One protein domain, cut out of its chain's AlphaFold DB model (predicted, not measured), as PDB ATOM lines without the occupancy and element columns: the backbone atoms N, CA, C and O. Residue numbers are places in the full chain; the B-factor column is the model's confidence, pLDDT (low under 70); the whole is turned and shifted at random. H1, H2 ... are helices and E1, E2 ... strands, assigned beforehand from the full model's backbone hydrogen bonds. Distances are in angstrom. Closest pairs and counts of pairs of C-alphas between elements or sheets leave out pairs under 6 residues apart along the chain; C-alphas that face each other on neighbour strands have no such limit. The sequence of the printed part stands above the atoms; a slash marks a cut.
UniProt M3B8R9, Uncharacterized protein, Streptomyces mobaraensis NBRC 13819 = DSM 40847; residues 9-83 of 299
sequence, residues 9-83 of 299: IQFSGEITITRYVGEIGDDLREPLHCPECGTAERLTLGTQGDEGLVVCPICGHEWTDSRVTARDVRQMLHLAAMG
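This is residues 9 to 83 of the 299 residues of an uncharacterized protein of Streptomyces mobaraensis NBRC 13819 = DSM 40847 (UniProt M3B8R9). A small, strongly twisted sheet of three antiparallel strands, E3, E4 and E5, has one helix, H1, over one face, while a separate two-stranded hairpin, E1 and E2, reaches away from it with its loop at one end of the longest axis. A long link, residues 32 to 43, loops back from this hairpin to the sheet. The printed part has 75 residues, with five named strands followed by one named helix, E1 E2 E3 E4 E5 H1, and its class is mixed, helices and strands. The whole is compact, with a radius of gyration of the C-alphas of 12.9 A, and it spans 36 by 30 by 24 A.

In the larger sheet, E3 is residues 44 to 48, 12.9 A long, E4 is residues 51 to 55, 13.0 A long, and E5 is residues 62 to 69, 14.4 A long. E5 bends by 104 degrees at residue 66. H1, residues 70 to 81, is 16.4 A long and ends with C-alpha 81 at (263.927, 236.363, 332.710). E1, residues 16 to 20, is 13.0 A long and begins with C-alpha 16 at (248.063, 244.797, 322.134). E2 is residues 27 to 31, 12.8 A long.

E3, E4 and E5 form a meander, each strand the antiparallel neighbour of the one before, with E3 and E5 as edge strands. In the hairpin of E3 and E4, N 46 and O 53 are 2.8 A apart, within hydrogen-bond range. In the hairpin of E4 and E5, N 54 and O 63 are 2.9 A apart, also within range. Residues 9 to 10 pair antiparallel with residues 44 to 45 of E3. H1 is on this sheet at a height of 9.6 A, in two layers, a helix on one face of a sheet. It lies over E3 and runs slantwise to the strands, at 56 degrees to E3 on the local plane. The closest C-alphas of E3 and H1 are those of Thr 47 and Ala 70, 5.2 A apart. In H1 every O i to N i+4 pair is within hydrogen-bond range. E1 and E2 are an antiparallel hairpin, with N 17 and O 30 within hydrogen-bond range at 2.8 A. The closest C-alphas of E1 and E5 are those of Ile 17 and Arg 67, 6.9 A apart. E2 and H1 are apart.

The two C-alphas farthest apart are those of Glu 23 and Gly 83, 37.8 A. The printed part has no cut, and the link from E2 to E3 is long, with 12 residues. The mean pLDDT of the printed part is 79.7; residues 9 to 14 and 19 to 28 are under 70.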
ATOM      1  N   ILE A   9     262.918 237.885 321.693       57.19
ATOM      2  CA  ILE A   9     261.949 237.190 322.543       57.19
ATOM      3  C   ILE A   9     260.755 236.744 321.707       57.19
ATOM      4  O   ILE A   9     260.041 237.536 321.089       57.19
ATOM      5  N   GLN A  10     260.527 235.436 321.699       57.16
ATOM      6  CA  GLN A  10     259.325 234.878 321.109       57.16
ATOM      7  C   GLN A  10     258.178 235.019 322.107       57.16
ATOM      8  O   GLN A  10     258.231 234.472 323.208       57.16
ATOM      9  N   PHE A  11     257.142 235.760 321.722       56.69
ATOM     10  CA  PHE A  11     255.957 235.959 322.543       56.69
ATOM     11  C   PHE A  11     254.873 234.943 322.163       56.69
ATOM     12  O   PHE A  11     254.558 234.736 320.989       56.69
ATOM     13  N   SER A  12     254.290 234.286 323.165       49.66
ATOM     14  CA  SER A  12     253.160 233.370 322.996       49.66
ATOM     15  C   SER A  12     251.849 234.096 323.315       49.66
ATOM     16  O   SER A  12     251.235 233.840 324.347       49.66
ATOM     17  N   GLY A  13     251.439 235.037 322.464       55.44
ATOM     18  CA  GLY A  13     250.179 235.772 322.624       55.44
ATOM     19  C   GLY A  13     249.958 236.841 321.551       55.44
ATOM     20  O   GLY A  13     250.750 236.956 320.615       55.44
ATOM     21  N   GLU A  14     248.876 237.606 321.688       64.25
ATOM     22  CA  GLU A  14     248.610 238.806 320.884       64.25
ATOM     23  C   GLU A  14     249.326 240.020 321.489       64.25
ATOM     24  O   GLU A  14     249.300 240.228 322.704       64.25
ATOM     25  N   ILE A  15     249.954 240.838 320.644       73.38
ATOM     26  CA  ILE A  15     250.559 242.100 321.078       73.38
ATOM     27  C   ILE A  15     249.492 243.181 320.969       73.38
ATOM     28  O   ILE A  15     249.092 243.548 319.867       73.38
ATOM     29  N   THR A  16     249.025 243.691 322.104       75.38
ATOM     30  CA  THR A  16     248.063 244.797 322.134       75.38
ATOM     31  C   THR A  16     248.794 246.130 322.243       75.38
ATOM     32  O   THR A  16     249.504 246.370 323.221       75.38
ATOM     33  N   ILE A  17     248.579 247.000 321.261       75.94
ATOM     34  CA  ILE A  17     249.154 248.342 321.192       75.94
ATOM     35  C   ILE A  17     248.083 249.403 321.441       75.94
ATOM     36  O   ILE A  17     246.922 249.243 321.062       75.94
ATOM     37  N   THR A  18     248.470 250.507 322.074       71.19
ATOM     38  CA  THR A  18     247.577 251.656 322.253       71.19
ATOM     39  C   THR A  18     247.588 252.540 321.009       71.19
ATOM     40  O   THR A  18     248.640 252.994 320.552       71.19
ATOM     41  N   ARG A  19     246.401 252.824 320.477       67.88
ATOM     42  CA  ARG A  19     246.166 253.832 319.449       67.88
ATOM     43  C   ARG A  19     245.455 255.026 320.075       67.88
ATOM     44  O   ARG A  19     244.347 254.901 320.587       67.88
ATOM     45  N   TYR A  20     246.076 256.195 319.968       58.84
ATOM     46  CA  TYR A  20     245.456 257.454 320.366       58.84
ATOM     47  C   TYR A  20     244.453 257.887 319.292       58.84
ATOM     48  O   TYR A  20     244.837 258.169 318.153       58.84
ATOM     49  N   VAL A  21     243.165 257.906 319.635       50.78
ATOM     50  CA  VAL A  21     242.088 258.339 318.735       50.78
ATOM     51  C   VAL A  21     241.493 259.646 319.269       50.78
ATOM     52  O   VAL A  21     240.633 259.637 320.138       50.78
ATOM     53  N   GLY A  22     241.937 260.784 318.724       50.31
ATOM     54  CA  GLY A  22     241.391 262.117 319.038       50.31
ATOM     55  C   GLY A  22     242.120 262.889 320.150       50.31
ATOM     56  O   GLY A  22     243.085 262.411 320.734       50.31
ATOM     57  N   GLU A  23     241.667 264.123 320.413       51.19
ATOM     58  CA  GLU A  23     242.272 265.060 321.386       51.19
ATOM     59  C   GLU A  23     241.894 264.765 322.854       51.19
ATOM     60  O   GLU A  23     242.422 265.401 323.764       51.19
ATOM     61  N   ILE A  24     240.984 263.815 323.110       48.94
ATOM     62  CA  ILE A  24     240.434 263.548 324.446       48.94
ATOM     63  C   ILE A  24     240.461 262.039 324.743       48.94
ATOM     64  O   ILE A  24     239.506 261.327 324.468       48.94
ATOM     65  N   GLY A  25     241.570 261.577 325.324       52.59
ATOM     66  CA  GLY A  25     241.618 260.583 326.410       52.59
ATOM     67  C   GLY A  25     241.208 259.119 326.190       52.59
ATOM     68  O   GLY A  25     241.467 258.330 327.097       52.59
ATOM     69  N   ASP A  26     240.614 258.723 325.065       48.09
ATOM     70  CA  ASP A  26     240.230 257.321 324.857       48.09
ATOM     71  C   ASP A  26     241.380 256.520 324.218       48.09
ATOM     72  O   ASP A  26     241.590 256.520 323.002       48.09
ATOM     73  N   ASP A  27     242.139 255.822 325.067       61.22
ATOM     74  CA  ASP A  27     243.160 254.853 324.663       61.22
ATOM     75  C   ASP A  27     242.488 253.621 324.035       61.22
ATOM     76  O   ASP A  27     242.021 252.714 324.734       61.22
ATOM     77  N   LEU A  28     242.448 253.553 322.700       64.81
ATOM     78  CA  LEU A  28     241.964 252.363 322.010       64.81
ATOM     79  C   LEU A  28     243.075 251.310 321.990       64.81
ATOM     80  O   LEU A  28     244.105 251.479 321.341       64.81
ATOM     81  N   ARG A  29     242.861 250.202 322.694       75.31
ATOM     82  CA  ARG A  29     243.739 249.032 322.638       75.31
ATOM     83  C   ARG A  29     243.365 248.173 321.434       75.31
ATOM     84  O   ARG A  29     242.282 247.594 321.415       75.31
ATOM     85  N   GLU A  30     244.252 248.089 320.448       83.31
ATOM     86  CA  GLU A  30     244.078 247.252 319.256       83.31
ATOM     87  C   GLU A  30     245.213 246.221 319.148       83.31
ATOM     88  O   GLU A  30     246.322 246.468 319.626       83.31
ATOM     89  N   PRO A  31     244.969 245.033 318.580       85.62
ATOM     90  CA  PRO A  31     246.040 244.093 318.286       85.62
ATOM     91  C   PRO A  31     246.959 244.627 317.177       85.62
ATOM     92  O   PRO A  31     246.511 245.242 316.207       85.62
ATOM     93  N   LEU A  32     248.260 244.373 317.306       87.62
ATOM     94  CA  LEU A  32     249.226 244.617 316.242       87.62
ATOM     95  C   LEU A  32     249.058 243.556 315.155       87.62
ATOM     96  O   LEU A  32     249.215 242.370 315.426       87.62
ATOM     97  N   HIS A  33     248.787 243.978 313.923       90.94
ATOM     98  CA  HIS A  33     248.664 243.075 312.782       90.94
ATOM     99  C   HIS A  33     249.922 243.100 311.913       90.94
ATOM    100  O   HIS A  33     250.484 244.160 311.644       90.94
ATOM    101  N   CYS A  34     250.322 241.932 311.408       92.81
ATOM    102  CA  CYS A  34     251.318 241.834 310.350       92.81
ATOM    103  C   CYS A  34     250.802 242.540 309.082       92.81
ATOM    104  O   CYS A  34     249.718 242.183 308.608       92.81
ATOM    105  N   PRO A  35     251.567 243.472 308.486       94.81
ATOM    106  CA  PRO A  35     251.123 244.221 307.308       94.81
ATOM    107  C   PRO A  35     250.960 243.349 306.053       94.81
ATOM    108  O   PRO A  35     250.202 243.712 305.159       94.81
ATOM    109  N   GLU A  36     251.624 242.191 305.995       95.75
ATOM    110  CA  GLU A  36     251.603 241.299 304.827       95.75
ATOM    111  C   GLU A  36     250.461 240.274 304.865       95.75
ATOM    112  O   GLU A  36     249.761 240.071 303.877       95.75
ATOM    113  N   CYS A  37     250.260 239.594 305.999       94.50
ATOM    114  CA  CYS A  37     249.291 238.490 306.104       94.50
ATOM    115  C   CYS A  37     248.138 238.748 307.083       94.50
ATOM    116  O   CYS A  37     247.252 237.906 307.212       94.50
ATOM    117  N   GLY A  38     248.149 239.878 307.794       92.94
ATOM    118  CA  GLY A  38     247.088 240.279 308.720       92.94
ATOM    119  C   GLY A  38     247.044 239.525 310.053       92.94
ATOM    120  O   GLY A  38     246.213 239.863 310.895       92.94
ATOM    121  N   THR A  39     247.912 238.533 310.291       90.12
ATOM    122  CA  THR A  39     247.942 237.829 311.586       90.12
ATOM    123  C   THR A  39     248.330 238.776 312.724       90.12
ATOM    124  O   THR A  39     249.233 239.595 312.559       90.12
ATOM    125  N   ALA A  40     247.674 238.639 313.875       87.06
ATOM    126  CA  ALA A  40     248.039 239.318 315.123       87.06
ATOM    127  C   ALA A  40     248.585 238.359 316.194       87.06
ATOM    128  O   ALA A  40     249.021 238.775 317.268       87.06
ATOM    129  N   GLU A  41     248.565 237.058 315.910       83.25
ATOM    130  CA  GLU A  41     248.922 236.032 316.877       83.25
ATOM    131  C   GLU A  41     250.408 235.682 316.806       83.25
ATOM    132  O   GLU A  41     250.981 235.533 315.720       83.25
ATOM    133  N   ARG A  42     251.009 235.451 317.982       82.00
ATOM    134  CA  ARG A  42     252.353 234.866 318.142       82.00
ATOM    135  C   ARG A  42     253.459 235.661 317.445       82.00
ATOM    136  O   ARG A  42     254.478 235.095 317.041       82.00
ATOM    137  N   LEU A  43     253.252 236.967 317.296       85.25
ATOM    138  CA  LEU A  43     254.277 237.883 316.819       85.25
ATOM    139  C   LEU A  43     255.503 237.797 317.735       85.25
ATOM    140  O   LEU A  43     255.385 237.696 318.954       85.25
ATOM    141  N   THR A  44     256.686 237.801 317.137       87.31
ATOM    142  CA  THR A  44     257.955 237.794 317.873       87.31
ATOM    143  C   THR A  44     258.473 239.217 317.968       87.31
ATOM    144  O   THR A  44     258.440 239.944 316.979       87.31
ATOM    145  N   LEU A  45     258.947 239.608 319.149       87.75
ATOM    146  CA  LEU A  45     259.547 240.915 319.378       87.75
ATOM    147  C   LEU A  45     261.064 240.776 319.457       87.75
ATOM    148  O   LEU A  45     261.598 239.878 320.108       87.75
ATOM    149  N   GLY A  46     261.769 241.679 318.798       86.56
ATOM    150  CA  GLY A  46     263.219 241.778 318.845       86.56
ATOM    151  C   GLY A  46     263.655 243.228 318.939       86.56
ATOM    152  O   GLY A  46     262.840 244.147 318.910       86.56
ATOM    153  N   THR A  47     264.955 243.436 319.044       85.81
ATOM    154  CA  THR A  47     265.548 244.768 318.914       85.81
ATOM    155  C   THR A  47     266.580 244.739 317.808       85.81
ATOM    156  O   THR A  47     267.333 243.770 317.741       85.81
ATOM    157  N   GLN A  48     266.650 245.802 317.013       85.19
ATOM    158  CA  GLN A  48     267.747 246.069 316.092       85.19
ATOM    159  C   GLN A  48     268.253 247.493 316.349       85.19
ATOM    160  O   GLN A  48     267.626 248.486 316.009       85.19
ATOM    161  N   GLY A  49     269.391 247.594 317.013       85.06
ATOM    162  CA  GLY A  49     269.887 248.804 317.641       85.06
ATOM    163  C   GLY A  49     268.868 249.285 318.663       85.06
ATOM    164  O   GLY A  49     268.353 248.500 319.468       85.06
ATOM    165  N   ASP A  50     268.569 250.575 318.592       85.81
ATOM    166  CA  ASP A  50     267.571 251.232 319.435       85.81
ATOM    167  C   ASP A  50     266.144 251.105 318.869       85.81
ATOM    168  O   ASP A  50     265.188 251.622 319.451       85.81
ATOM    169  N   GLU A  51     265.968 250.373 317.763       87.19
ATOM    170  CA  GLU A  51     264.664 250.114 317.152       87.19
ATOM    171  C   GLU A  51     264.045 248.812 317.675       87.19
ATOM    172  O   GLU A  51     264.723 247.799 317.886       87.19
ATOM    173  N   GLY A  52     262.727 248.833 317.886       86.69
ATOM    174  CA  GLY A  52     261.946 247.626 318.135       86.69
ATOM    175  C   GLY A  52     261.592 246.943 316.816       86.69
ATOM    176  O   GLY A  52     261.121 247.583 315.878       86.69
ATOM    177  N   LEU A  53     261.813 245.634 316.758       89.62
ATOM    178  CA  LEU A  53     261.535 244.792 315.601       89.62
ATOM    179  C   LEU A  53     260.366 243.861 315.908       89.62
ATOM    180  O   LEU A  53     260.283 243.289 316.998       89.62
ATOM    181  N   VAL A  54     259.498 243.661 314.924       90.81
ATOM    182  CA  VAL A  54     258.403 242.698 314.983       90.81
ATOM    183  C   VAL A  54     258.574 241.695 313.854       90.81
ATOM    184  O   VAL A  54     258.798 242.074 312.707       90.81
ATOM    185  N   VAL A  55     258.471 240.408 314.179       91.06
ATOM    186  CA  VAL A  55     258.612 239.312 313.218       91.06
ATOM    187  C   VAL A  55     257.337 238.482 313.194       91.06
ATOM    188  O   VAL A  55     256.881 237.958 314.217       91.06
ATOM    189  N   CYS A  56     256.751 238.360 312.005       90.56
ATOM    190  CA  CYS A  56     255.558 237.562 311.778       90.56
ATOM    191  C   CYS A  56     255.914 236.068 311.715       90.56
ATOM    192  O   CYS A  56     256.704 235.670 310.859       90.56
ATOM    193  N   PRO A  57     255.281 235.204 312.526       89.38
ATOM    194  CA  PRO A  57     255.582 233.775 312.521       89.38
ATOM    195  C   PRO A  57     255.016 233.041 311.295       89.38
ATOM    196  O   PRO A  57     255.451 231.931 311.001       89.38
ATOM    197  N   ILE A  58     254.024 233.620 310.606       91.44
ATOM    198  CA  ILE A  58     253.322 232.971 309.489       91.44
ATOM    199  C   ILE A  58     254.052 233.196 308.166       91.44
ATOM    200  O   ILE A  58     254.308 232.241 307.439       91.44
ATOM    201  N   CYS A  59     254.379 234.451 307.841       92.62
ATOM    202  CA  CYS A  59     255.034 234.802 306.578       92.62
ATOM    203  C   CYS A  59     256.519 235.164 306.725       92.62
ATOM    204  O   CYS A  59     257.173 235.401 305.714       92.62
ATOM    205  N   GLY A  60     257.053 235.226 307.950       91.38
ATOM    206  CA  GLY A  60     258.444 235.613 308.208       91.38
ATOM    207  C   GLY A  60     258.744 237.092 307.965       91.38
ATOM    208  O   GLY A  60     259.904 237.479 308.004       91.38
ATOM    209  N   HIS A  61     257.730 237.919 307.686       93.62
ATOM    210  CA  HIS A  61     257.927 239.348 307.464       93.62
ATOM    211  C   HIS A  61     258.429 240.032 308.739       93.62
ATOM    212  O   HIS A  61     257.833 239.864 309.807       93.62
ATOM    213  N   GLU A  62     259.493 240.813 308.595       92.88
ATOM    214  CA  GLU A  62     260.114 241.606 309.652       92.88
ATOM    215  C   GLU A  62     259.852 243.089 309.377       92.88
ATOM    216  O   GLU A  62     260.073 243.558 308.259       92.88
ATOM    217  N   TRP A  63     259.369 243.826 310.376       93.69
ATOM    218  CA  TRP A  63     259.105 245.258 310.245       93.69
ATOM    219  C   TRP A  63     259.287 245.992 311.571       93.69
ATOM    220  O   TRP A  63     259.259 245.393 312.649       93.69
ATOM    221  N   THR A  64     259.449 247.309 311.487       91.81
ATOM    222  CA  THR A  64     259.436 248.209 312.640       91.81
ATOM    223  C   THR A  64     258.062 248.867 312.762       91.81
ATOM    224  O   THR A  64     257.440 249.245 311.767       91.81
ATOM    225  N   ASP A  65     257.561 248.995 313.988       89.69
ATOM    226  CA  ASP A  65     256.343 249.748 314.295       89.69
ATOM    227  C   ASP A  65     256.706 250.838 315.301       89.69
ATOM    228  O   ASP A  65     257.343 250.559 316.313       89.69
ATOM    229  N   SER A  66     256.297 252.083 315.053       86.12
ATOM    230  CA  SER A  66     256.636 253.220 315.921       86.12
ATOM    231  C   SER A  66     256.117 253.080 317.358       86.12
ATOM    232  O   SER A  66     256.546 253.820 318.239       86.12
ATOM    233  N   ARG A  67     255.169 252.168 317.599       86.19
ATOM    234  CA  ARG A  67     254.612 251.852 318.923       86.19
ATOM    235  C   ARG A  67     255.399 250.758 319.648       86.19
ATOM    236  O   ARG A  67     255.150 250.533 320.827       86.19
ATOM    237  N   VAL A  68     256.320 250.084 318.959       87.00
ATOM    238  CA  VAL A  68     257.203 249.054 319.511       87.00
ATOM    239  C   VAL A  68     258.616 249.606 319.593       87.00
ATOM    240  O   VAL A  68     259.331 249.693 318.599       87.00
ATOM    241  N   THR A  69     259.039 249.976 320.798       88.19
ATOM    242  CA  THR A  69     260.387 250.509 321.028       88.19
ATOM    243  C   THR A  69     261.342 249.417 321.509       88.19
ATOM    244  O   THR A  69     260.915 248.453 322.149       88.19
ATOM    245  N   ALA A  70     262.654 249.568 321.281       86.00
ATOM    246  CA  ALA A  70     263.641 248.635 321.837       86.00
ATOM    247  C   ALA A  70     263.555 248.546 323.369       86.00
ATOM    248  O   ALA A  70     263.738 247.476 323.955       86.00
ATOM    249  N   ARG A  71     263.192 249.661 324.009       87.81
ATOM    250  CA  ARG A  71     262.905 249.750 325.439       87.81
ATOM    251  C   ARG A  71     261.796 248.799 325.874       87.81
ATOM    252  O   ARG A  71     261.974 248.098 326.868       87.81
ATOM    253  N   ASP A  72     260.687 248.757 325.141       86.62
ATOM    254  CA  ASP A  72     259.563 247.867 325.449       86.62
ATOM    255  C   ASP A  72     260.009 246.403 325.395       86.62
ATOM    256  O   ASP A  72     259.777 245.632 326.326       86.62
ATOM    257  N   VAL A  73     260.746 246.042 324.342       85.44
ATOM    258  CA  VAL A  73     261.249 244.678 324.141       85.44
ATOM    259  C   VAL A  73     262.240 244.275 325.236       85.44
ATOM    260  O   VAL A  73     262.130 243.183 325.793       85.44
ATOM    261  N   ARG A  74     263.179 245.153 325.610       86.25
ATOM    262  CA  ARG A  74     264.164 244.888 326.678       86.25
ATOM    263  C   ARG A  74     263.526 244.788 328.061       86.25
ATOM    264  O   ARG A  74     263.925 243.934 328.851       86.25
ATOM    265  N   GLN A  75     262.505 245.593 328.351       85.62
ATOM    266  CA  GLN A  75     261.715 245.434 329.576       85.62
ATOM    267  C   GLN A  75     261.006 244.084 329.619       85.62
ATOM    268  O   GLN A  75     261.047 243.399 330.640       85.62
ATOM    269  N   MET A  76     260.399 243.670 328.508       82.31
ATOM    270  CA  MET A  76     259.745 242.367 328.421       82.31
ATOM    271  C   MET A  76     260.742 241.209 328.556       82.31
ATOM    272  O   MET A  76     260.440 240.238 329.247       82.31
ATOM    273  N   LEU A  77     261.938 241.327 327.968       80.31
ATOM    274  CA  LEU A  77     263.060 240.397 328.167       80.31
ATOM    275  C   LEU A  77     263.442 240.266 329.638       80.31
ATOM    276  O   LEU A  77     263.627 239.153 330.131       80.31
ATOM    277  N   HIS A  78     263.505 241.384 330.354       80.88
ATOM    278  CA  HIS A  78     263.788 241.390 331.783       80.88
ATOM    279  C   HIS A  78     262.677 240.710 332.601       80.88
ATOM    280  O   HIS A  78     262.967 239.815 333.393       80.88
ATOM    281  N   LEU A  79     261.407 241.061 332.370       79.94
ATOM    282  CA  LEU A  79     260.260 240.440 333.050       79.94
ATOM    283  C   LEU A  79     260.212 238.924 332.825       79.94
ATOM    284  O   LEU A  79     260.063 238.160 333.780       79.94
ATOM    285  N   ALA A  80     260.411 238.486 331.580       79.25
ATOM    286  CA  ALA A  80     260.440 237.072 331.227       79.25
ATOM    287  C   ALA A  80     261.594 236.330 331.921       79.25
ATOM    288  O   ALA A  80     261.389 235.234 332.440       79.25
ATOM    289  N   ALA A  81     262.785 236.936 331.994       77.69
ATOM    290  CA  ALA A  81     263.927 236.363 332.710       77.69
ATOM    291  C   ALA A  81     263.674 236.220 334.223       77.69
ATOM    292  O   ALA A  81     264.229 235.322 334.852       77.69
ATOM    293  N   MET A  82     262.812 237.062 334.800       75.81
ATOM    294  CA  MET A  82     262.368 236.965 336.196       75.81
ATOM    295  C   MET A  82     261.165 236.027 336.399       75.81
ATOM    296  O   MET A  82     260.651 235.923 337.510       75.81
ATOM    297  N   GLY A  83     260.682 235.363 335.344       78.12
ATOM    298  CA  GLY A  83     259.491 234.511 335.406       78.12
ATOM    299  C   GLY A  83     258.189 235.283 335.643       78.12
ATOM    300  O   GLY A  83     257.197 234.691 336.065       78.12
TER     301      GLY A  83